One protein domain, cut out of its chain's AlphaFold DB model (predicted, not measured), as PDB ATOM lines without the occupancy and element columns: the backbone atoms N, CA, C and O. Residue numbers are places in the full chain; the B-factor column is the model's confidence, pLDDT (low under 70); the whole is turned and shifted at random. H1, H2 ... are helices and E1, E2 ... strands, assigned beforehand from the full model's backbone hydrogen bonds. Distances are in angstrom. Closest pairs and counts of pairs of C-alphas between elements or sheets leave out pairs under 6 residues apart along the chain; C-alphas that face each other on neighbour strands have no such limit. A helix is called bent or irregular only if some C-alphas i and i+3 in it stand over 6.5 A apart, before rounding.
ATOM      1  N   THR A 112     -12.039 -30.418 -14.169       83.56
ATOM      2  CA  THR A 112     -13.206 -30.145 -13.327       83.56
ATOM      3  C   THR A 112     -14.473 -30.521 -14.085       83.56
ATOM      4  O   THR A 112     -14.426 -31.002 -15.215       83.56
ATOM      5  N   GLU A 113     -15.637 -30.282 -13.487       74.25
ATOM      6  CA  GLU A 113     -16.915 -30.529 -14.156       74.25
ATOM      7  C   GLU A 113     -17.175 -29.635 -15.371       74.25
ATOM      8  O   GLU A 113     -17.996 -29.988 -16.217       74.25
ATOM      9  N   ILE A 114     -16.505 -28.485 -15.445       71.56
ATOM     10  CA  ILE A 114     -16.796 -27.428 -16.419       71.56
ATOM     11  C   ILE A 114     -15.598 -27.049 -17.294       71.56
ATOM     12  O   ILE A 114     -15.747 -26.172 -18.143       71.56
ATOM     13  N   GLY A 115     -14.424 -27.651 -17.081       75.31
ATOM     14  CA  GLY A 115     -13.208 -27.236 -17.779       75.31
ATOM     15  C   GLY A 115     -11.918 -27.867 -17.288       75.31
ATOM     16  O   GLY A 115     -11.901 -28.683 -16.360       75.31
ATOM     17  N   ILE A 116     -10.826 -27.425 -17.906       84.94
ATOM     18  CA  ILE A 116      -9.454 -27.736 -17.517       84.94
ATOM     19  C   ILE A 116      -9.065 -26.839 -16.336       84.94
ATOM     20  O   ILE A 116      -9.281 -25.633 -16.354       84.94
ATOM     21  N   SER A 117      -8.525 -27.441 -15.280       88.56
ATOM     22  CA  SER A 117      -7.997 -26.733 -14.099       88.56
ATOM     23  C   SER A 117      -6.479 -26.724 -14.028       88.56
ATOM     24  O   SER A 117      -5.909 -25.905 -13.311       88.56
ATOM     25  N   ARG A 118      -5.811 -27.644 -14.730       92.69
ATOM     26  CA  ARG A 118      -4.350 -27.721 -14.786       92.69
ATOM     27  C   ARG A 118      -3.938 -27.905 -16.236       92.69
ATOM     28  O   ARG A 118      -4.388 -28.843 -16.884       92.69
ATOM     29  N   LYS A 119      -3.095 -27.009 -16.732       95.00
ATOM     30  CA  LYS A 119      -2.648 -27.005 -18.122       95.00
ATOM     31  C   LYS A 119      -1.396 -27.859 -18.228       95.00
ATOM     32  O   LYS A 119      -0.379 -27.529 -17.625       95.00
ATOM     33  N   TYR A 120      -1.508 -28.980 -18.931       96.75
ATOM     34  CA  TYR A 120      -0.397 -29.890 -19.193       96.75
ATOM     35  C   TYR A 120      -0.055 -29.853 -20.677       96.75
ATOM     36  O   TYR A 120      -0.924 -30.089 -21.517       96.75
ATOM     37  N   VAL A 121       1.212 -29.589 -20.983       96.75
ATOM     38  CA  VAL A 121       1.763 -29.616 -22.347       96.75
ATOM     39  C   VAL A 121       2.906 -30.624 -22.418       96.75
ATOM     40  O   VAL A 121       3.453 -30.996 -21.373       96.75
ATOM     41  N   PRO A 122       3.285 -31.111 -23.607       96.62
ATOM     42  CA  PRO A 122       4.483 -31.927 -23.733       96.62
ATOM     43  C   PRO A 122       5.723 -31.154 -23.278       96.62
ATOM     44  O   PRO A 122       5.915 -29.995 -23.636       96.62
ATOM     45  N   SER A 123       6.593 -31.796 -22.505       96.94
ATOM     46  CA  SER A 123       7.783 -31.154 -21.920       96.94
ATOM     47  C   SER A 123       8.726 -30.509 -22.944       96.94
ATOM     48  O   SER A 123       9.348 -29.493 -22.636       96.94
ATOM     49  N   TYR A 124       8.782 -31.017 -24.178       95.88
ATOM     50  CA  TYR A 124       9.586 -30.419 -25.248       95.88
ATOM     51  C   TYR A 124       9.097 -29.026 -25.691       95.88
ATOM     52  O   TYR A 124       9.873 -28.271 -26.270       95.88
ATOM     53  N   PHE A 125       7.865 -28.621 -25.357       96.38
ATOM     54  CA  PHE A 125       7.416 -27.235 -25.543       96.38
ATOM     55  C   PHE A 125       8.141 -26.270 -24.599       96.38
ATOM     56  O   PHE A 125       8.445 -25.145 -24.988       96.38
ATOM     57  N   LEU A 126       8.491 -26.701 -23.381       95.94
ATOM     58  CA  LEU A 126       9.325 -25.889 -22.491       95.94
ATOM     59  C   LEU A 126      10.767 -25.802 -22.984       95.94
ATOM     60  O   LEU A 126      11.413 -24.776 -22.786       95.94
ATOM     61  N   GLU A 127      11.267 -26.848 -23.647       95.38
ATOM     62  CA  GLU A 127      12.567 -26.805 -24.321       95.38
ATOM     63  C   GLU A 127      12.545 -25.769 -25.458       95.38
ATOM     64  O   GLU A 127      13.435 -24.920 -25.524       95.38
ATOM     65  N   ALA A 128      11.499 -25.773 -26.291       96.00
ATOM     66  CA  ALA A 128      11.295 -24.765 -27.331       96.00
ATOM     67  C   ALA A 128      11.213 -23.345 -26.747       96.00
ATOM     68  O   ALA A 128      11.883 -22.437 -27.241       96.00
ATOM     69  N   LEU A 129      10.467 -23.176 -25.651       96.25
ATOM     70  CA  LEU A 129      10.317 -21.907 -24.943       96.25
ATOM     71  C   LEU A 129      11.640 -21.384 -24.385       96.25
ATOM     72  O   LEU A 129      12.025 -20.246 -24.634       96.25
ATOM     73  N   LYS A 130      12.378 -22.228 -23.661       95.31
ATOM     74  CA  LYS A 130      13.664 -21.863 -23.056       95.31
ATOM     75  C   LYS A 130      14.691 -21.414 -24.096       95.31
ATOM     76  O   LYS A 130      15.517 -20.554 -23.801       95.31
ATOM     77  N   ASN A 131      14.644 -21.997 -25.291       94.88
ATOM     78  CA  ASN A 131      15.578 -21.709 -26.377       94.88
ATOM     79  C   ASN A 131      15.040 -20.698 -27.400       94.88
ATOM     80  O   ASN A 131      15.739 -20.422 -28.374       94.88
ATOM     81  N   ASN A 132      13.821 -20.173 -27.208       95.50
ATOM     82  CA  ASN A 132      13.116 -19.328 -28.175       95.50
ATOM     83  C   ASN A 132      13.162 -19.910 -29.605       95.50
ATOM     84  O   ASN A 132      13.505 -19.225 -30.567       95.50
ATOM     85  N   ASN A 133      12.915 -21.220 -29.729       94.12
ATOM     86  CA  ASN A 133      13.105 -21.957 -30.975       94.12
ATOM     87  C   ASN A 133      12.099 -23.110 -31.129       94.12
ATOM     88  O   ASN A 133      12.273 -24.187 -30.554       94.12
ATOM     89  N   THR A 134      11.090 -22.917 -31.979       92.88
ATOM     90  CA  THR A 134      10.041 -23.916 -32.245       92.88
ATOM     91  C   THR A 134      10.532 -25.120 -33.052       92.88
ATOM     92  O   THR A 134       9.975 -26.209 -32.930       92.88
ATOM     93  N   SER A 135      11.643 -25.004 -33.794       90.75
ATOM     94  CA  SER A 135      12.189 -26.123 -34.587       90.75
ATOM     95  C   SER A 135      12.617 -27.332 -33.745       90.75
ATOM     96  O   SER A 135      12.688 -28.442 -34.272       90.75
ATOM     97  N   ILE A 136      12.838 -27.143 -32.438       92.62
ATOM     98  CA  ILE A 136      13.113 -28.219 -31.472       92.62
ATOM     99  C   ILE A 136      11.984 -29.257 -31.466       92.62
ATOM    100  O   ILE A 136      12.248 -30.451 -31.321       92.62
ATOM    101  N   ILE A 137      10.741 -28.828 -31.690       92.12
ATOM    102  CA  ILE A 137       9.557 -29.693 -31.678       92.12
ATOM    103  C   ILE A 137       9.637 -30.767 -32.772       92.12
ATOM    104  O   ILE A 137       9.248 -31.906 -32.526       92.12
ATOM    105  N   LYS A 138      10.255 -30.471 -33.930       88.81
ATOM    106  CA  LYS A 138      10.406 -31.421 -35.057       88.81
ATOM    107  C   LYS A 138      11.151 -32.705 -34.671       88.81
ATOM    108  O   LYS A 138      11.031 -33.719 -35.348       88.81
ATOM    109  N   LYS A 139      11.955 -32.673 -33.604       89.38
ATOM    110  CA  LYS A 139      12.666 -33.854 -33.096       89.38
ATOM    111  C   LYS A 139      11.729 -34.845 -32.397       89.38
ATOM    112  O   LYS A 139      12.045 -36.030 -32.340       89.38
ATOM    113  N   TYR A 140      10.640 -34.349 -31.821       87.25
ATOM    114  CA  TYR A 140       9.782 -35.106 -30.913       87.25
ATOM    115  C   TYR A 140       8.400 -35.388 -31.496       87.25
ATOM    116  O   TYR A 140       7.784 -36.376 -31.114       87.25
ATOM    117  N   ASP A 141       7.936 -34.544 -32.416       84.38
ATOM    118  CA  ASP A 141       6.601 -34.617 -32.993       84.38
ATOM    119  C   ASP A 141       6.694 -34.800 -34.513       84.38
ATOM    120  O   ASP A 141       7.231 -33.952 -35.234       84.38
ATOM    121  N   HIS A 142       6.231 -35.958 -34.990       79.50
ATOM    122  CA  HIS A 142       6.373 -36.355 -36.387       79.50
ATOM    123  C   HIS A 142       5.493 -35.522 -37.315       79.50
ATOM    124  O   HIS A 142       5.961 -35.098 -38.372       79.50
ATOM    125  N   LYS A 143       4.249 -35.245 -36.914       78.50
ATOM    126  CA  LYS A 143       3.329 -34.420 -37.693       78.50
ATOM    127  C   LYS A 143       3.853 -33.003 -37.812       78.50
ATOM    128  O   LYS A 143       3.986 -32.498 -38.924       78.50
ATOM    129  N   TYR A 144       4.313 -32.429 -36.701       83.94
ATOM    130  CA  TYR A 144       5.006 -31.148 -36.733       83.94
ATOM    131  C   TYR A 144       6.246 -31.210 -37.646       83.94
ATOM    132  O   TYR A 144       6.512 -30.282 -38.403       83.94
ATOM    133  N   ALA A 145       7.025 -32.293 -37.644       84.56
ATOM    134  CA  ALA A 145       8.172 -32.420 -38.545       84.56
ATOM    135  C   ALA A 145       7.785 -32.477 -40.036       84.56
ATOM    136  O   ALA A 145       8.514 -31.920 -40.859       84.56
ATOM    137  N   LEU A 146       6.675 -33.140 -40.380       81.75
ATOM    138  CA  LEU A 146       6.163 -33.272 -41.748       81.75
ATOM    139  C   LEU A 146       5.546 -31.972 -42.269       81.75
ATOM    140  O   LEU A 146       5.930 -31.502 -43.339       81.75
ATOM    141  N   GLU A 147       4.625 -31.382 -41.508       81.56
ATOM    142  CA  GLU A 147       3.920 -30.150 -41.878       81.56
ATOM    143  C   GLU A 147       4.913 -28.994 -42.059       81.56
ATOM    144  O   GLU A 147       4.866 -28.256 -43.041       81.56
ATOM    145  N   ASN A 148       5.937 -28.929 -41.205       75.94
ATOM    146  CA  ASN A 148       6.948 -27.875 -41.253       75.94
ATOM    147  C   ASN A 148       8.105 -28.133 -42.239       75.94
ATOM    148  O   ASN A 148       9.219 -27.632 -42.029       75.94
ATOM    149  N   GLN A 149       7.896 -28.933 -43.288       83.06
ATOM    150  CA  GLN A 149       8.820 -29.010 -44.430       83.06
ATOM    151  C   GLN A 149       8.606 -27.856 -45.425       83.06
ATOM    152  O   GLN A 149       9.523 -27.531 -46.180       83.06
ATOM    153  N   ASN A 150       7.429 -27.222 -45.404       83.88
ATOM    154  CA  ASN A 150       7.079 -26.055 -46.212       83.88
ATOM    155  C   ASN A 150       6.851 -24.832 -45.295       83.88
ATOM    156  O   ASN A 150       6.066 -24.956 -44.357       83.88
ATOM    157  N   PRO A 151       7.492 -23.671 -45.545       82.44
ATOM    158  CA  PRO A 151       7.291 -22.460 -44.744       82.44
ATOM    159  C   PRO A 151       5.832 -22.004 -44.602       82.44
ATOM    160  O   PRO A 151       5.460 -21.576 -43.516       82.44
ATOM    161  N   ASP A 152       5.012 -22.130 -45.651       80.88
ATOM    162  CA  ASP A 152       3.613 -21.669 -45.613       80.88
ATOM    163  C   ASP A 152       2.768 -22.550 -44.676       80.88
ATOM    164  O   ASP A 152       2.044 -22.059 -43.818       80.88
ATOM    165  N   ILE A 153       2.935 -23.874 -44.783       81.06
ATOM    166  CA  ILE A 153       2.274 -24.847 -43.898       81.06
ATOM    167  C   ILE A 153       2.777 -24.674 -42.462       81.06
ATOM    168  O   ILE A 153       2.020 -24.836 -41.510       81.06
ATOM    169  N   GLN A 154       4.051 -24.308 -42.297       80.69
ATOM    170  CA  GLN A 154       4.612 -24.080 -40.978       80.69
ATOM    171  C   GLN A 154       3.920 -22.943 -40.225       80.69
ATOM    172  O   GLN A 154       3.613 -23.094 -39.041       80.69
ATOM    173  N   GLU A 155       3.685 -21.817 -40.893       79.81
ATOM    174  CA  GLU A 155       2.983 -20.683 -40.294       79.81
ATOM    175  C   GLU A 155       1.569 -21.095 -39.860       79.81
ATOM    176  O   GLU A 155       1.215 -20.900 -38.698       79.81
ATOM    177  N   GLU A 156       0.828 -21.795 -40.726       84.88
ATOM    178  CA  GLU A 156      -0.514 -22.311 -40.420       84.88
ATOM    179  C   GLU A 156      -0.524 -23.281 -39.222       84.88
ATOM    180  O   GLU A 156      -1.370 -23.161 -38.330       84.88
ATOM    181  N   THR A 157       0.422 -24.227 -39.154       86.19
ATOM    182  CA  THR A 157       0.533 -25.181 -38.036       86.19
ATOM    183  C   THR A 157       0.836 -24.464 -36.721       86.19
ATOM    184  O   THR A 157       0.263 -24.787 -35.678       86.19
ATOM    185  N   GLU A 158       1.745 -23.490 -36.732       90.38
ATOM    186  CA  GLU A 158       2.136 -22.762 -35.526       90.38
ATOM    187  C   GLU A 158       1.030 -21.809 -35.042       90.38
ATOM    188  O   GLU A 158       0.765 -21.768 -33.838       90.38
ATOM    189  N   GLU A 159       0.330 -21.125 -35.950       88.88
ATOM    190  CA  GLU A 159      -0.878 -20.346 -35.635       88.88
ATOM    191  C   GLU A 159      -1.990 -21.235 -35.064       88.88
ATOM    192  O   GLU A 159      -2.631 -20.880 -34.070       88.88
ATOM    193  N   TYR A 160      -2.191 -22.429 -35.632       88.25
ATOM    194  CA  TYR A 160      -3.161 -23.391 -35.117       88.25
ATOM    195  C   TYR A 160      -2.835 -23.823 -33.685       88.25
ATOM    196  O   TYR A 160      -3.732 -23.878 -32.841       88.25
ATOM    197  N   ILE A 161      -1.564 -24.113 -33.385       91.31
ATOM    198  CA  ILE A 161      -1.128 -24.473 -32.029       91.31
ATOM    199  C   ILE A 161      -1.391 -23.321 -31.057       91.31
ATOM    200  O   ILE A 161      -1.918 -23.558 -29.969       91.31
ATOM    201  N   ALA A 162      -1.059 -22.085 -31.436       93.19
ATOM    202  CA  ALA A 162      -1.309 -20.911 -30.606       93.19
ATOM    203  C   ALA A 162      -2.806 -20.738 -30.306       93.19
ATOM    204  O   ALA A 162      -3.193 -20.639 -29.141       93.19
ATOM    205  N   LEU A 163      -3.654 -20.812 -31.334       88.56
ATOM    206  CA  LEU A 163      -5.107 -20.751 -31.180       88.56
ATOM    207  C   LEU A 163      -5.638 -21.898 -30.302       88.56
ATOM    208  O   LEU A 163      -6.487 -21.696 -29.438       88.56
ATOM    209  N   ALA A 164      -5.121 -23.116 -30.481       87.38
ATOM    210  CA  ALA A 164      -5.521 -24.266 -29.679       87.38
ATOM    211  C   ALA A 164      -5.101 -24.137 -28.204       87.38
ATOM    212  O   ALA A 164      -5.793 -24.672 -27.334       87.38
ATOM    213  N   LEU A 165      -3.996 -23.448 -27.900       91.00
ATOM    214  CA  LEU A 165      -3.610 -23.098 -26.529       91.00
ATOM    215  C   LEU A 165      -4.580 -22.068 -25.934       91.00
ATOM    216  O   LEU A 165      -5.065 -22.275 -24.822       91.00
ATOM    217  N   GLU A 166      -4.910 -21.012 -26.685       89.75
ATOM    218  CA  GLU A 166      -5.852 -19.958 -26.268       89.75
ATOM    219  C   GLU A 166      -7.259 -20.498 -25.969       89.75
ATOM    220  O   GLU A 166      -7.941 -20.024 -25.060       89.75
ATOM    221  N   GLU A 167      -7.685 -21.520 -26.711       85.12
ATOM    222  CA  GLU A 167      -9.004 -22.144 -26.581       85.12
ATOM    223  C   GLU A 167      -9.012 -23.369 -25.643       85.12
ATOM    224  O   GLU A 167      -9.994 -24.110 -25.584       85.12
ATOM    225  N   ASP A 168      -7.925 -23.611 -24.901       84.00
ATOM    226  CA  ASP A 168      -7.701 -24.788 -24.047       84.00
ATOM    227  C   ASP A 168      -7.770 -26.151 -24.777       84.00
ATOM    228  O   ASP A 168      -7.736 -27.211 -24.139       84.00
ATOM    229  N   ARG A 169      -7.839 -26.164 -26.112       80.50
ATOM    230  CA  ARG A 169      -7.959 -27.374 -26.939       80.50
ATOM    231  C   ARG A 169      -6.676 -28.198 -26.968       80.50
ATOM    232  O   ARG A 169      -6.753 -29.416 -27.115       80.50
ATOM    233  N   PHE A 170      -5.523 -27.569 -26.762       86.94
ATOM    234  CA  PHE A 170      -4.215 -28.218 -26.861       86.94
ATOM    235  C   PHE A 170      -3.829 -29.061 -25.631       86.94
ATOM    236  O   PHE A 170      -3.020 -29.978 -25.721       86.94
ATOM    237  N   TYR A 171      -4.380 -28.770 -24.453       90.69
ATOM    238  CA  TYR A 171      -3.880 -29.365 -23.213       90.69
ATOM    239  C   TYR A 171      -4.211 -30.850 -23.069       90.69
ATOM    240  O   TYR A 171      -5.304 -31.315 -23.415       90.69
ATOM    241  N   ALA A 172      -3.282 -31.582 -22.454       91.75
ATOM    242  CA  ALA A 172      -3.541 -32.951 -22.053       91.75
ATOM    243  C   ALA A 172      -4.593 -33.017 -20.942       91.75
ATOM    244  O   ALA A 172      -4.593 -32.255 -19.965       91.75
ATOM    245  N   VAL A 173      -5.484 -33.990 -21.075       90.25
ATOM    246  CA  VAL A 173      -6.507 -34.293 -20.085       90.25
ATOM    247  C   VAL A 173      -6.061 -35.495 -19.276       90.25
ATOM    248  O   VAL A 173      -5.736 -36.525 -19.847       90.25
ATOM    249  N   ILE A 174      -6.085 -35.376 -17.952       92.50
ATOM    250  CA  ILE A 174      -5.720 -36.431 -17.011       92.50
ATOM    251  C   ILE A 174      -6.869 -36.592 -16.025       92.50
ATOM    252  O   ILE A 174      -7.247 -35.650 -15.322       92.50
ATOM    253  N   SER A 175      -7.447 -37.789 -15.985       91.56
ATOM    254  CA  SER A 175      -8.606 -38.108 -15.156       91.56
ATOM    255  C   SER A 175      -8.576 -39.566 -14.695       91.56
ATOM    256  O   SER A 175      -7.845 -40.378 -15.250       91.56
ATOM    257  N   ASN A 176      -9.432 -39.929 -13.736       91.00
ATOM    258  CA  ASN A 176      -9.619 -41.335 -13.343       91.00
ATOM    259  C   ASN A 176     -10.262 -42.195 -14.444       91.00
ATOM    260  O   ASN A 176     -10.318 -43.410 -14.316       91.00
ATOM    261  N   MET A 177     -10.754 -41.565 -15.510       86.56
ATOM    262  CA  MET A 177     -11.350 -42.225 -16.667       86.56
ATOM    263  C   MET A 177     -10.328 -42.555 -17.747       86.56
ATOM    264  O   MET A 177     -10.595 -43.395 -18.601       86.56
ATOM    265  N   GLY A 178      -9.194 -41.859 -17.756       89.44
ATOM    266  CA  GLY A 178      -8.261 -41.917 -18.864       89.44
ATOM    267  C   GLY A 178      -7.509 -40.621 -19.110       89.44
ATOM    268  O   GLY A 178      -7.617 -39.639 -18.359       89.44
ATOM    269  N   LEU A 179      -6.777 -40.646 -20.218       90.31
ATOM    270  CA  LEU A 179      -5.959 -39.571 -20.747       90.31
ATOM    271  C   LEU A 179      -6.519 -39.074 -22.084       90.31
ATOM    272  O   LEU A 179      -6.972 -39.880 -22.892       90.31
ATOM    273  N   ARG A 180      -6.430 -37.769 -22.344       87.75
ATOM    274  CA  ARG A 180      -6.433 -37.199 -23.703       87.75
ATOM    275  C   ARG A 180      -5.062 -36.583 -23.921       87.75
ATOM    276  O   ARG A 180      -4.632 -35.769 -23.104       87.75
ATOM    277  N   PHE A 181      -4.382 -36.966 -24.983       87.69
ATOM    278  CA  PHE A 181      -3.127 -36.365 -25.401       87.69
ATOM    279  C   PHE A 181      -3.392 -35.014 -26.088       87.69
ATOM    280  O   PHE A 181      -4.528 -34.677 -26.424       87.69
ATOM    281  N   HIS A 182      -2.340 -34.220 -26.277       84.44
ATOM    282  CA  HIS A 182      -2.436 -32.898 -26.907       84.44
ATOM    283  C   HIS A 182      -2.875 -32.941 -28.383       84.44
ATOM    284  O   HIS A 182      -3.412 -31.965 -28.891       84.44
ATOM    285  N   ASN A 183      -2.715 -34.091 -29.043       76.81
ATOM    286  CA  ASN A 183      -3.151 -34.356 -30.415       76.81
ATOM    287  C   ASN A 183      -4.515 -35.073 -30.494       76.81
ATOM    288  O   ASN A 183      -4.767 -35.845 -31.413       76.81
ATOM    289  N   ASP A 184      -5.394 -34.863 -29.508       74.19
ATOM    290  CA  ASP A 184      -6.772 -35.393 -29.454       74.19
ATOM    291  C   ASP A 184      -6.944 -36.911 -29.295       74.19
ATOM    292  O   ASP A 184      -8.043 -37.400 -29.006       74.19
ATOM    293  N   ASN A 185      -5.856 -37.655 -29.400       80.06
ATOM    294  CA  ASN A 185      -5.783 -39.066 -29.074       80.06
ATOM    295  C   ASN A 185      -6.162 -39.303 -27.612       80.06
ATOM    296  O   ASN A 185      -5.873 -38.485 -26.739       80.06
ATOM    297  N   SER A 186      -6.836 -40.409 -27.314       81.94
ATOM    298  CA  SER A 186      -7.294 -40.728 -25.960       81.94
ATOM    299  C   SER A 186      -6.842 -42.117 -25.529       81.94
ATOM    300  O   SER A 186      -6.672 -43.005 -26.351       81.94
ATOM    301  N   PHE A 187      -6.678 -42.323 -24.228       85.75
ATOM    302  CA  PHE A 187      -6.470 -43.637 -23.631       85.75
ATOM    303  C   PHE A 187      -7.443 -43.803 -22.473       85.75
ATOM    304  O   PHE A 187      -7.371 -43.054 -21.499       85.75
ATOM    305  N   LEU A 188      -8.371 -44.744 -22.578       85.31
ATOM    306  CA  LEU A 188      -9.440 -44.933 -21.604       85.31
ATOM    307  C   LEU A 188      -9.068 -46.044 -20.629       85.31
ATOM    308  O   LEU A 188      -8.680 -47.137 -21.034       85.31
ATOM    309  N   PHE A 189      -9.181 -45.762 -19.336       88.62
ATOM    310  CA  PHE A 189      -8.805 -46.696 -18.282       88.62
ATOM    311  C   PHE A 189      -9.934 -47.685 -17.992       88.62
ATOM    312  O   PHE A 189     -11.087 -47.289 -17.814       88.62
ATOM    313  N   ASN A 190      -9.564 -48.960 -17.888       87.50
ATOM    314  CA  ASN A 190     -10.365 -50.044 -17.318       87.50
ATOM    315  C   ASN A 190      -9.927 -50.388 -15.886       87.50
ATOM    316  O   ASN A 190     -10.688 -50.937 -15.101       87.50
ATOM    317  N   LYS A 191      -8.671 -50.103 -15.531       92.06
ATOM    318  CA  LYS A 191      -8.136 -50.378 -14.198       92.06
ATOM    319  C   LYS A 191      -7.027 -49.398 -13.864       92.06
ATOM    320  O   LYS A 191      -6.202 -49.079 -14.718       92.06
ATOM    321  N   ILE A 192      -6.977 -48.975 -12.607       96.19
ATOM    322  CA  ILE A 192      -5.846 -48.249 -12.037       96.19
ATOM    323  C   ILE A 192      -5.277 -49.106 -10.905       96.19
ATOM    324  O   ILE A 192      -6.017 -49.660 -10.099       96.19
ATOM    325  N   GLU A 193      -3.959 -49.222 -10.838       97.25
ATOM    326  CA  GLU A 193      -3.241 -49.877  -9.752       97.25
ATOM    327  C   GLU A 193      -2.175 -48.920  -9.219       97.25
ATOM    328  O   GLU A 193      -1.339 -48.406  -9.968       97.25
ATOM    329  N   LYS A 194      -2.178 -48.683  -7.906       97.81
ATOM    330  CA  LYS A 194      -1.128 -47.901  -7.252       97.81
ATOM    331  C   LYS A 194       0.083 -48.797  -6.984       97.81
ATOM    332  O   LYS A 194      -0.007 -49.724  -6.185       97.81
ATOM    333  N   ILE A 195       1.216 -48.501  -7.620       97.75
ATOM    334  CA  ILE A 195       2.491 -49.201  -7.383       97.75
ATOM    335  C   ILE A 195       3.253 -48.527  -6.235       97.75
ATOM    336  O   ILE A 195       3.817 -49.196  -5.374       97.75
ATOM    337  N   SER A 196       3.262 -47.193  -6.213       97.12
ATOM    338  CA  SER A 196       3.811 -46.375  -5.127       97.12
ATOM    339  C   SER A 196       3.083 -45.027  -5.061       97.12
ATOM    340  O   SER A 196       2.147 -44.794  -5.822       97.12
ATOM    341  N   ASP A 197       3.488 -44.127  -4.164       95.25
ATOM    342  CA  ASP A 197       2.885 -42.787  -4.053       95.25
ATOM    343  C   ASP A 197       3.028 -41.938  -5.321       95.25
ATOM    344  O   ASP A 197       2.214 -41.049  -5.562       95.25
ATOM    345  N   THR A 198       4.020 -42.241  -6.155       96.75
ATOM    346  CA  THR A 198       4.326 -41.498  -7.379       96.75
ATOM    347  C   THR A 198       4.222 -42.345  -8.642       96.75
ATOM    348  O   THR A 198       4.448 -41.831  -9.731       96.75
ATOM    349  N   VAL A 199       3.875 -43.633  -8.544       98.12
ATOM    350  CA  VAL A 199       3.838 -44.544  -9.699       98.12
ATOM    351  C   VAL A 199       2.530 -45.318  -9.731       98.12
ATOM    352  O   VAL A 199       2.186 -46.022  -8.778       98.12
ATOM    353  N   TYR A 200       1.839 -45.227 -10.862       98.38
ATOM    354  CA  TYR A 200       0.543 -45.849 -11.106       98.38
ATOM    355  C   TYR A 200       0.587 -46.647 -12.406       98.38
ATOM    356  O   TYR A 200       1.094 -46.155 -13.415       98.38
ATOM    357  N   ARG A 201       0.030 -47.858 -12.398       97.56
ATOM    358  CA  ARG A 201      -0.271 -48.606 -13.621       97.56
ATOM    359  C   ARG A 201      -1.721 -48.362 -13.996       97.56
ATOM    360  O   ARG A 201      -2.607 -48.519 -13.163       97.56
ATOM    361  N   CYS A 202      -1.961 -47.985 -15.241       95.38
ATOM    362  CA  CYS A 202      -3.292 -47.782 -15.789       95.38
ATOM    363  C   CYS A 202      -3.476 -48.733 -16.967       95.38
ATOM    364  O   CYS A 202      -2.827 -48.571 -18.000       95.38
ATOM    365  N   THR A 203      -4.338 -49.732 -16.801       92.06
ATOM    366  CA  THR A 203      -4.693 -50.672 -17.865       92.06
ATOM    367  C   THR A 203      -5.937 -50.169 -18.573       92.06
ATOM    368  O   THR A 203      -6.874 -49.685 -17.933       92.06
ATOM    369  N   GLY A 204      -5.951 -50.261 -19.892       87.19
ATOM    370  CA  GLY A 204      -6.987 -49.669 -20.715       87.19
ATOM    371  C   GLY A 204      -6.735 -49.929 -22.185       87.19
ATOM    372  O   GLY A 204      -6.089 -50.905 -22.540       87.19
ATOM    373  N   TYR A 205      -7.234 -49.050 -23.034       80.00
ATOM    374  CA  TYR A 205      -7.067 -49.131 -24.478       80.00
ATOM    375  C   TYR A 205      -7.008 -47.724 -25.039       80.00
ATOM    376  O   TYR A 205      -7.524 -46.760 -24.459       80.00
ATOM    377  N   GLY A 206      -6.347 -47.617 -26.176       79.25
ATOM    378  CA  GLY A 206      -6.241 -46.367 -26.878       79.25
ATOM    379  C   GLY A 206      -7.378 -46.156 -27.879       79.25
ATOM    380  O   GLY A 206      -7.866 -47.096 -28.495       79.25
ATOM    381  N   VAL A 207      -7.791 -44.901 -28.034       74.69
ATOM    382  CA  VAL A 207      -8.784 -44.441 -29.002       74.69
ATOM    383  C   VAL A 207      -8.177 -43.293 -29.800       74.69
ATOM    384  O   VAL A 207      -7.962 -42.201 -29.261       74.69
ATOM    385  N   SER A 208      -7.924 -43.523 -31.087       71.19
ATOM    386  CA  SER A 208      -7.406 -42.494 -31.991       71.19
ATOM    387  C   SER A 208      -8.421 -41.372 -32.223       71.19
ATOM    388  O   SER A 208      -9.640 -41.560 -32.082       71.19
ATOM    389  N   SER A 209      -7.941 -40.178 -32.576       65.69
ATOM    390  CA  SER A 209      -8.783 -39.108 -33.119       65.69
ATOM    391  C   SER A 209      -9.397 -39.554 -34.472       65.69
ATOM    392  O   SER A 209      -8.898 -40.449 -35.143       65.69
ATOM    393  N   PHE A 210     -10.580 -39.038 -34.850       54.47
ATOM    394  CA  PHE A 210     -11.219 -39.417 -36.129       54.47
ATOM    395  C   PHE A 210     -10.705 -38.401 -37.142       54.47
ATOM    396  O   PHE A 210     -11.292 -37.329 -37.256       54.47
ATOM    397  N   SER A 211      -9.689 -38.768 -37.907       44.78
ATOM    398  CA  SER A 211      -9.739 -38.539 -39.342       44.78
ATOM    399  C   SER A 211      -9.229 -39.810 -40.023       44.78
ATOM    400  O   SER A 211      -8.191 -40.361 -39.680       44.78
ATOM    401  N   ARG A 212     -10.042 -40.357 -40.931       39.09
ATOM    402  CA  ARG A 212      -9.612 -41.403 -41.877       39.09
ATOM    403  C   ARG A 212      -8.977 -40.754 -43.112       39.09
ATOM    404  O   ARG A 212      -9.050 -41.310 -44.203       39.09
ATOM    405  N   ASP A 213      -8.426 -39.558 -42.939       41.72
ATOM    406  CA  ASP A 213      -7.653 -38.883 -43.959       41.72
ATOM    407  C   ASP A 213      -6.186 -39.145 -43.610       41.72
ATOM    408  O   ASP A 213      -5.761 -38.934 -42.477       41.72
ATOM    409  N   LEU A 214      -5.452 -39.683 -44.587       40.88
ATOM    410  CA  LEU A 214      -4.143 -40.366 -44.543       40.88
ATOM    411  C   LEU A 214      -2.982 -39.685 -43.772       40.88
ATOM    412  O   LEU A 214      -1.865 -40.190 -43.792       40.88
ATOM    413  N   ILE A 215      -3.200 -38.536 -43.131       42.03
ATOM    414  CA  ILE A 215      -2.182 -37.733 -42.440       42.03
ATOM    415  C   ILE A 215      -2.227 -37.939 -40.911       42.03
ATOM    416  O   ILE A 215      -1.179 -37.871 -40.268       42.03
ATOM    417  N   ASP A 216      -3.378 -38.295 -40.324       49.47
ATOM    418  CA  ASP A 216      -3.493 -38.535 -38.868       49.47
ATOM    419  C   ASP A 216      -2.999 -39.921 -38.415       49.47
ATOM    420  O   ASP A 216      -2.940 -40.189 -37.213       49.47
ATOM    421  N   GLU A 217      -2.593 -40.797 -39.342       48.66
ATOM    422  CA  GLU A 217      -2.101 -42.131 -38.978       48.66
ATOM    423  C   GLU A 217      -0.795 -42.074 -38.164       48.66
ATOM    424  O   GLU A 217      -0.569 -42.840 -37.227       48.66
ATOM    425  N   THR A 218       0.033 -41.072 -38.448       54.75
ATOM    426  CA  THR A 218       1.371 -40.927 -37.862       54.75
ATOM    427  C   THR A 218       1.378 -40.449 -36.404       54.75
ATOM    428  O   THR A 218       2.300 -40.760 -35.644       54.75
ATOM    429  N   ASP A 219       0.335 -39.731 -35.987       57.56
ATOM    430  CA  ASP A 219       0.205 -39.175 -34.640       57.56
ATOM    431  C   ASP A 219      -0.091 -40.258 -33.606       57.56
ATOM    432  O   ASP A 219       0.384 -40.187 -32.469       57.56
ATOM    433  N   TRP A 220      -0.872 -41.266 -33.991       61.62
ATOM    434  CA  TRP A 220      -1.182 -42.402 -33.134       61.62
ATOM    435  C   TRP A 220      -0.011 -43.381 -33.049       61.62
ATOM    436  O   TRP A 220       0.326 -43.792 -31.941       61.62
ATOM    437  N   ASP A 221       0.673 -43.653 -34.167       58.84
ATOM    438  CA  ASP A 221       1.862 -44.522 -34.227       58.84
ATOM    439  C   ASP A 221       3.001 -44.066 -33.304       58.84
ATOM    440  O   ASP A 221       3.764 -44.884 -32.770       58.84
ATOM    441  N   SER A 222       3.088 -42.758 -33.043       61.50
ATOM    442  CA  SER A 222       4.020 -42.212 -32.052       61.50
ATOM    443  C   SER A 222       3.774 -42.775 -30.639       61.50
ATOM    444  O   SER A 222       4.719 -42.988 -29.874       61.50
ATOM    445  N   TYR A 223       2.523 -43.119 -30.316       63.75
ATOM    446  CA  TYR A 223       2.107 -43.656 -29.023       63.75
ATOM    447  C   TYR A 223       1.861 -45.169 -29.056       63.75
ATOM    448  O   TYR A 223       2.416 -45.891 -28.226       63.75
ATOM    449  N   PHE A 224       1.109 -45.683 -30.028       68.81
ATOM    450  CA  PHE A 224       0.614 -47.063 -30.068       68.81
ATOM    451  C   PHE A 224       0.638 -47.636 -31.486       68.81
ATOM    452  O   PHE A 224       0.404 -46.905 -32.436       68.81
ATOM    453  N   SER A 225       0.904 -48.936 -31.641       61.47
ATOM    454  CA  SER A 225       0.919 -49.564 -32.973       61.47
ATOM    455  C   SER A 225      -0.495 -49.860 -33.479       61.47
ATOM    456  O   SER A 225      -1.324 -50.349 -32.712       61.47
ATOM    457  N   TYR A 226      -0.741 -49.657 -34.776       56.97
ATOM    458  CA  TYR A 226      -2.026 -49.937 -35.436       56.97
ATOM    459  C   TYR A 226      -2.608 -51.334 -35.198       56.97
ATOM    460  O   TYR A 226      -3.813 -51.448 -34.984       56.97
ATOM    461  N   ASP A 227      -1.769 -52.375 -35.157       56.41
ATOM    462  CA  ASP A 227      -2.201 -53.760 -34.902       56.41
ATOM    463  C   ASP A 227      -2.967 -53.915 -33.570       56.41
ATOM    464  O   ASP A 227      -3.704 -54.881 -33.380       56.41
ATOM    465  N   GLN A 228      -2.822 -52.957 -32.647       57.78
ATOM    466  CA  GLN A 228      -3.522 -52.926 -31.361       57.78
ATOM    467  C   GLN A 228      -4.913 -52.273 -31.431       57.78
ATOM    468  O   GLN A 228      -5.746 -52.524 -30.565       57.78
ATOM    469  N   ILE A 229      -5.178 -51.439 -32.442       51.47
ATOM    470  CA  ILE A 229      -6.489 -50.796 -32.644       51.47
ATOM    471  C   ILE A 229      -7.509 -51.843 -33.093       51.47
ATOM    472  O   ILE A 229      -8.617 -51.899 -32.566       51.47
ATOM    473  N   ASP A 230      -7.110 -52.702 -34.030       48.69
ATOM    474  CA  ASP A 230      -7.985 -53.735 -34.588       48.69
ATOM    475  C   ASP A 230      -8.158 -54.938 -33.648       48.69
ATOM    476  O   ASP A 230      -9.097 -55.722 -33.808       48.69
ATOM    477  N   SER A 231      -7.274 -55.100 -32.657       51.62
ATOM    478  CA  SER A 231      -7.288 -56.259 -31.760       51.62
ATOM    479  C   SER A 231      -8.154 -56.082 -30.509       51.62
ATOM    480  O   SER A 231      -8.451 -57.081 -29.852       51.62
ATOM    481  N   ASN A 232      -8.583 -54.855 -30.169       55.94
ATOM    482  CA  ASN A 232      -9.221 -54.537 -28.878       55.94
ATOM    483  C   ASN A 232      -8.410 -55.051 -27.665       55.94
ATOM    484  O   ASN A 232      -8.971 -55.332 -26.603       55.94
ATOM    485  N   GLU A 233      -7.091 -55.215 -27.809       66.19
ATOM    486  CA  GLU A 233      -6.251 -55.730 -26.734       66.19
ATOM    487  C   GLU A 233      -5.926 -54.637 -25.716       66.19
ATOM    488  O   GLU A 233      -5.562 -53.507 -26.051       66.19
ATOM    489  N   TYR A 234      -6.032 -54.995 -24.437       77.44
ATOM    490  CA  TYR A 234      -5.679 -54.091 -23.357       77.44
ATOM    491  C   TYR A 234      -4.187 -53.767 -23.353       77.44
ATOM    492  O   TYR A 234      -3.321 -54.641 -23.410       77.44
ATOM    493  N   GLU A 235      -3.890 -52.495 -23.137       84.44
ATOM    494  CA  GLU A 235      -2.552 -51.985 -22.919       84.44
ATOM    495  C   GLU A 235      -2.395 -51.480 -21.484       84.44
ATOM    496  O   GLU A 235      -3.351 -51.038 -20.846       84.44
ATOM    497  N   SER A 236      -1.177 -51.567 -20.952       91.38
ATOM    498  CA  SER A 236      -0.836 -51.023 -19.640       91.38
ATOM    499  C   SER A 236       0.143 -49.868 -19.782       91.38
ATOM    500  O   SER A 236       1.237 -50.020 -20.327       91.38
ATOM    501  N   LEU A 237      -0.257 -48.710 -19.261       95.25
ATOM    502  CA  LEU A 237       0.581 -47.527 -19.139       95.25
ATOM    503  C   LEU A 237       1.103 -47.394 -17.710       95.25
ATOM    504  O   LEU A 237       0.347 -47.549 -16.752       95.25
ATOM    505  N   ILE A 238       2.374 -47.037 -17.559       97.56
ATOM    506  CA  ILE A 238       2.935 -46.565 -16.293       97.56
ATOM    507  C   ILE A 238       2.945 -45.042 -16.313       97.56
ATOM    508  O   ILE A 238       3.602 -44.429 -17.155       97.56
ATOM    509  N   LEU A 239       2.239 -44.446 -15.357       98.06
ATOM    510  CA  LEU A 239       2.256 -43.020 -15.068       98.06
ATOM    511  C   LEU A 239       3.156 -42.802 -13.851       98.06
ATOM    512  O   LEU A 239       2.821 -43.221 -12.740       98.06
ATOM    513  N   LYS A 240       4.299 -42.147 -14.064       98.06
ATOM    514  CA  LYS A 240       5.220 -41.727 -13.005       98.06
ATOM    515  C   LYS A 240       5.121 -40.216 -12.811       98.06
ATOM    516  O   LYS A 240       5.411 -39.455 -13.728       98.06
ATOM    517  N   ILE A 241       4.734 -39.807 -11.612       97.88
ATOM    518  CA  ILE A 241       4.583 -38.418 -11.183       97.88
ATOM    519  C   ILE A 241       5.902 -37.954 -10.564       97.88
ATOM    520  O   ILE A 241       6.455 -38.635  -9.702       97.88
ATOM    521  N   ASP A 242       6.385 -36.797 -10.988       97.25
ATOM    522  CA  ASP A 242       7.622 -36.192 -10.506       97.25
ATOM    523  C   ASP A 242       7.462 -34.667 -10.446       97.25
ATOM    524  O   ASP A 242       7.670 -33.960 -11.430       97.25
ATOM    525  N   GLY A 243       7.001 -34.161  -9.300       95.38
ATOM    526  CA  GLY A 243       6.684 -32.745  -9.119       95.38
ATOM    527  C   GLY A 243       5.577 -32.288 -10.072       95.38
ATOM    528  O   GLY A 243       4.446 -32.777 -10.009       95.38
ATOM    529  N   ASP A 244       5.904 -31.352 -10.961       96.94
ATOM    530  CA  ASP A 244       5.018 -30.850 -12.015       96.94
ATOM    531  C   ASP A 244       5.017 -31.727 -13.287       96.94
ATOM    532  O   ASP A 244       4.241 -31.468 -14.215       96.94
ATOM    533  N   PHE A 245       5.855 -32.769 -13.342       97.94
ATOM    534  CA  PHE A 245       6.027 -33.658 -14.491       97.94
ATOM    535  C   PHE A 245       5.275 -34.983 -14.322       97.94
ATOM    536  O   PHE A 245       5.144 -35.536 -13.228       97.94
ATOM    537  N   ILE A 246       4.786 -35.517 -15.439       98.12
ATOM    538  CA  ILE A 246       4.150 -36.832 -15.528       98.12
ATOM    539  C   ILE A 246       4.764 -37.564 -16.712       98.12
ATOM    540  O   ILE A 246       4.505 -37.235 -17.871       98.12
ATOM    541  N   HIS A 247       5.576 -38.568 -16.408       97.81
ATOM    542  CA  HIS A 247       6.180 -39.446 -17.396       97.81
ATOM    543  C   HIS A 247       5.244 -40.614 -17.688       97.81
ATOM    544  O   HIS A 247       4.767 -41.283 -16.767       97.81
ATOM    545  N   ILE A 248       5.008 -40.872 -18.969       96.88
ATOM    546  CA  ILE A 248       4.123 -41.928 -19.444       96.88
ATOM    547  C   ILE A 248       4.950 -42.930 -20.243       96.88
ATOM    548  O   ILE A 248       5.629 -42.579 -21.211       96.88
ATOM    549  N   TYR A 249       4.868 -44.190 -19.837       94.56
ATOM    550  CA  TYR A 249       5.531 -45.315 -20.487       94.56
ATOM    551  C   TYR A 249       4.495 -46.371 -20.844       94.56
ATOM    552  O   TYR A 249       3.602 -46.643 -20.047       94.56
ATOM    553  N   SER A 250       4.644 -47.008 -22.001       91.19
ATOM    554  CA  SER A 250       3.933 -48.245 -22.302       91.19
ATOM    555  C   SER A 250       4.691 -49.411 -21.675       91.19
ATOM    556  O   SER A 250       5.842 -49.680 -22.027       91.19
ATOM    557  N   GLU A 251       4.054 -50.103 -20.731       88.88
ATOM    558  CA  GLU A 251       4.587 -51.332 -20.136       88.88
ATOM    559  C   GLU A 251       4.539 -52.483 -21.145       88.88
ATOM    560  O   GLU A 251       5.511 -53.228 -21.275       88.88
ATOM    561  N   THR A 252       3.444 -52.580 -21.908       83.81
ATOM    562  CA  THR A 252       3.231 -53.616 -22.930       83.81
ATOM    563  C   THR A 252       4.280 -53.530 -24.037       83.81
ATOM    564  O   THR A 252       4.930 -54.526 -24.356       83.81
ATOM    565  N   GLN A 253       4.510 -52.330 -24.579       83.44
ATOM    566  CA  GLN A 253       5.475 -52.103 -25.659       83.44
ATOM    567  C   GLN A 253       6.896 -51.839 -25.146       83.44
ATOM    568  O   GLN A 253       7.832 -51.741 -25.937       83.44
ATOM    569  N   LYS A 254       7.076 -51.718 -23.822       88.06
ATOM    570  CA  LYS A 254       8.357 -51.415 -23.164       88.06
ATOM    571  C   LYS A 254       9.036 -50.165 -23.730       88.06
ATOM    572  O   LYS A 254      10.257 -50.134 -23.889       88.06
ATOM    573  N   LYS A 255       8.249 -49.130 -24.029       88.50
ATOM    574  CA  LYS A 255       8.740 -47.878 -24.615       88.50
ATOM    575  C   LYS A 255       8.255 -46.668 -23.826       88.50
ATOM    576  O   LYS A 255       7.153 -46.655 -23.279       88.50
ATOM    577  N   TYR A 256       9.094 -45.641 -23.765       91.50
ATOM    578  CA  TYR A 256       8.675 -44.324 -23.301       91.50
ATOM    579  C   TYR A 256       7.767 -43.685 -24.351       91.50
ATOM    580  O   TYR A 256       8.064 -43.769 -25.540       91.50
ATOM    581  N   LEU A 257       6.679 -43.067 -23.896       90.31
ATOM    582  CA  LEU A 257       5.723 -42.400 -24.770       90.31
ATOM    583  C   LEU A 257       5.963 -40.894 -24.765       90.31
ATOM    584  O   LEU A 257       6.322 -40.308 -25.779       90.31
ATOM    585  N   ILE A 258       5.768 -40.261 -23.610       93.81
ATOM    586  CA  ILE A 258       5.784 -38.803 -23.488       93.81
ATOM    587  C   ILE A 258       5.922 -38.381 -22.029       93.81
ATOM    588  O   ILE A 258       5.548 -39.109 -21.111       93.81
ATOM    589  N   THR A 259       6.430 -37.171 -21.816       97.00
ATOM    590  CA  THR A 259       6.424 -36.494 -20.522       97.00
ATOM    591  C   THR A 259       5.586 -35.246 -20.675       97.00
ATOM    592  O   THR A 259       5.939 -34.361 -21.462       97.00
ATOM    593  N   TYR A 260       4.502 -35.182 -19.914       97.81
ATOM    594  CA  TYR A 260       3.702 -33.979 -19.757       97.81
ATOM    595  C   TYR A 260       4.215 -33.161 -18.585       97.81
ATOM    596  O   TYR A 260       4.660 -33.711 -17.580       97.81
ATOM    597  N   VAL A 261       4.129 -31.846 -18.710       97.81
ATOM    598  CA  VAL A 261       4.528 -30.902 -17.673       97.81
ATOM    599  C   VAL A 261       3.406 -29.911 -17.425       97.81
ATOM    600  O   VAL A 261       2.799 -29.394 -18.367       97.81
ATOM    601  N   LYS A 262       3.108 -29.675 -16.150       97.56
ATOM    602  CA  LYS A 262       2.162 -28.649 -15.734       97.56
ATOM    603  C   LYS A 262       2.783 -27.274 -15.948       97.56
ATOM    604  O   LYS A 262       3.885 -27.018 -15.471       97.56
ATOM    605  N   ILE A 263       2.059 -26.378 -16.605       96.56
ATOM    606  CA  ILE A 263       2.512 -25.008 -16.856       96.56
ATOM    607  C   ILE A 263       1.679 -23.982 -16.090       96.56
ATOM    608  O   ILE A 263       0.513 -24.210 -15.757       96.56
ATOM    609  N   SER A 264       2.309 -22.850 -15.784       95.44
ATOM    610  CA  SER A 264       1.641 -21.656 -15.271       95.44
ATOM    611  C   SER A 264       0.996 -20.863 -16.413       95.44
ATOM    612  O   SER A 264       1.360 -21.033 -17.577       95.44
ATOM    613  N   ASN A 265       0.084 -19.949 -16.075       94.06
ATOM    614  CA  ASN A 265      -0.507 -19.034 -17.056       94.06
ATOM    615  C   ASN A 265       0.561 -18.147 -17.723       94.06
ATOM    616  O   ASN A 265       0.463 -17.850 -18.906       94.06
ATOM    617  N   ASP A 266       1.609 -17.758 -16.989       95.06
ATOM    618  CA  ASP A 266       2.701 -16.967 -17.565       95.06
ATOM    619  C   ASP A 266       3.469 -17.778 -18.616       95.06
ATOM    620  O   ASP A 266       3.754 -17.272 -19.697       95.06
ATOM    621  N   ALA A 267       3.762 -19.054 -18.336       96.38
ATOM    622  CA  ALA A 267       4.416 -19.935 -19.301       96.38
ATOM    623  C   ALA A 267       3.535 -20.190 -20.535       96.38
ATOM    624  O   ALA A 267       4.050 -20.202 -21.649       96.38
ATOM    625  N   GLU A 268       2.218 -20.328 -20.357       96.31
ATOM    626  CA  GLU A 268       1.250 -20.396 -21.460       96.31
ATOM    627  C   GLU A 268       1.312 -19.148 -22.351       96.31
ATOM    628  O   GLU A 268       1.471 -19.276 -23.563       96.31
ATOM    629  N   VAL A 269       1.261 -17.945 -21.768       96.19
ATOM    630  CA  VAL A 269       1.352 -16.685 -22.527       96.19
ATOM    631  C   VAL A 269       2.644 -16.632 -23.341       96.19
ATOM    632  O   VAL A 269       2.639 -16.214 -24.498       96.19
ATOM    633  N   GLN A 270       3.761 -17.074 -22.763       97.56
ATOM    634  CA  GLN A 270       5.037 -17.072 -23.471       97.56
ATOM    635  C   GLN A 270       5.120 -18.151 -24.559       97.56
ATOM    636  O   GLN A 270       5.755 -17.907 -25.584       97.56
ATOM    637  N   LEU A 271       4.455 -19.298 -24.393       97.06
ATOM    638  CA  LEU A 271       4.300 -20.285 -25.467       97.06
ATOM    639  C   LEU A 271       3.484 -19.713 -26.629       97.06
ATOM    640  O   LEU A 271       3.919 -19.813 -27.772       97.06
ATOM    641  N   ILE A 272       2.356 -19.059 -26.348       96.69
ATOM    642  CA  ILE A 272       1.525 -18.412 -27.375       96.69
ATOM    643  C   ILE A 272       2.338 -17.351 -28.133       96.69
ATOM    644  O   ILE A 272       2.366 -17.359 -29.363       96.69
ATOM    645  N   ASN A 273       3.081 -16.496 -27.419       96.50
ATOM    646  CA  ASN A 273       3.963 -15.503 -28.043       96.50
ATOM    647  C   ASN A 273       5.052 -16.151 -28.911       96.50
ATOM    648  O   ASN A 273       5.337 -15.664 -30.006       96.50
ATOM    649  N   LEU A 274       5.648 -17.259 -28.455       96.69
ATOM    650  CA  LEU A 274       6.645 -17.986 -29.236       96.69
ATOM    651  C   LEU A 274       6.061 -18.455 -30.575       96.69
ATOM    652  O   LEU A 274       6.707 -18.285 -31.607       96.69
ATOM    653  N   PHE A 275       4.851 -19.017 -30.580       94.81
ATOM    654  CA  PHE A 275       4.226 -19.510 -31.807       94.81
ATOM    655  C   PHE A 275       3.763 -18.375 -32.731       94.81
ATOM    656  O   PHE A 275       4.143 -18.387 -33.903       94.81
ATOM    657  N   ASN A 276       3.070 -17.362 -32.199       93.44
ATOM    658  CA  ASN A 276       2.525 -16.241 -32.981       93.44
ATOM    659  C   ASN A 276       3.584 -15.235 -33.454       93.44
ATOM    660  O   ASN A 276       3.399 -14.555 -34.461       93.44
ATOM    661  N   HIS A 277       4.673 -15.060 -32.700       91.56
ATOM    662  CA  HIS A 277       5.604 -13.941 -32.901       91.56
ATOM    663  C   HIS A 277       7.077 -14.352 -32.964       91.56
ATOM    664  O   HIS A 277       7.939 -13.483 -33.104       91.56
ATOM    665  N   LYS A 278       7.388 -15.652 -32.846       90.50
ATOM    666  CA  LYS A 278       8.768 -16.183 -32.795       90.50
ATOM    667  C   LYS A 278       9.623 -15.514 -31.717       90.50
ATOM    668  O   LYS A 278      10.836 -15.349 -31.863       90.50
TER     669      LYS A 278
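This is residues 112 to 278 of the 293 residues of an uncharacterized protein of Treponema sp. Marseille-Q4132 (UniProt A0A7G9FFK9). One antiparallel sheet of eight strands curls back on itself like part of a barrel, with E1, E8, E7, E6 and E5 facing E3 and E2, and E4 as the hinge. Beside it, toward one end of the longest axis, H1, H2, H3, H4 and H6 make a cluster, while H5 sits near an open end of the curl. The printed part has 167 residues, with six named helices and eight named strands in the order E1 H1 H2 H3 H4 E2 E3 E4 E5 H5 E6 E7 E8 H6; the class is mixed, helices and strands. It is compact, with a radius of gyration of the C-alphas of 16.1 A, and spans 43 by 36 by 30 A.

The strongly twisted sheet runs E1, residues 119 to 122; E8, 255 to 263; E7, 245 to 250; E6, 235 to 242; E5, 199 to 207; E4, 186 to 194; E3, 178 to 180; E2, 173 to 175. It is a folded sheet, bent back into two leaves that face each other; E4 bends by 77 degrees at residue 190. The edge strands E1 and E2 have their closest C-alphas, Tyr 120 and Val 173, 7.6 A apart. E2 E3 E4 E5 and E6 E7 E8 are meanders, successive antiparallel neighbours joined as hairpins. Within hydrogen-bond range are N 261 and O 121 at 2.9 A between E8 and E1, N 202 and O 237 at 2.8 A between E5 and E6, and N 187 and O 179 at 2.8 A between E4 and E3. H1, residues 123 to 130, is on the sheet at a height of 7.5 A, over none of its strands. H2, residues 134 to 139, touches H1 in a helical hairpin, closest C-alphas Ala 128 and Thr 134 at 5.1 A. H6, residues 265 to 277, only grazes the sheet. H4, residues 151 to 166, touches H6 at a shallow tilt of 22 degrees, opposite ways, closest C-alphas Ala 162 and Ile 272 at 5.0 A. H3, residues 142 to 147, touches H5, residues 217 to 221, closest C-alphas Lys 143 and Asp 219 at 6.5 A. Every O i to N i+4 pair is within hydrogen-bond range in H1, H3, H4, H5 and H6; H2 has 0 of 2, and 3 of 3 O i to N i+3 pairs.

E1 begins at C-alpha 119 (-2.648, -27.005, -18.122), and H6 ends at C-alpha 277 (5.604, -13.941, -32.901). From first to last C-alpha E8 measures 24.9 A, E5 23.1 A, H4 22.8 A and E6 22.5 A.

The C-alphas farthest apart, Asp 152 and Ser 196, are 47.4 A apart. The printed part has no cut. The link from H5 to E6 is long, with 13 residues. Mean pLDDT of the printed part is 84.7; residues 209 to 233 are under 70.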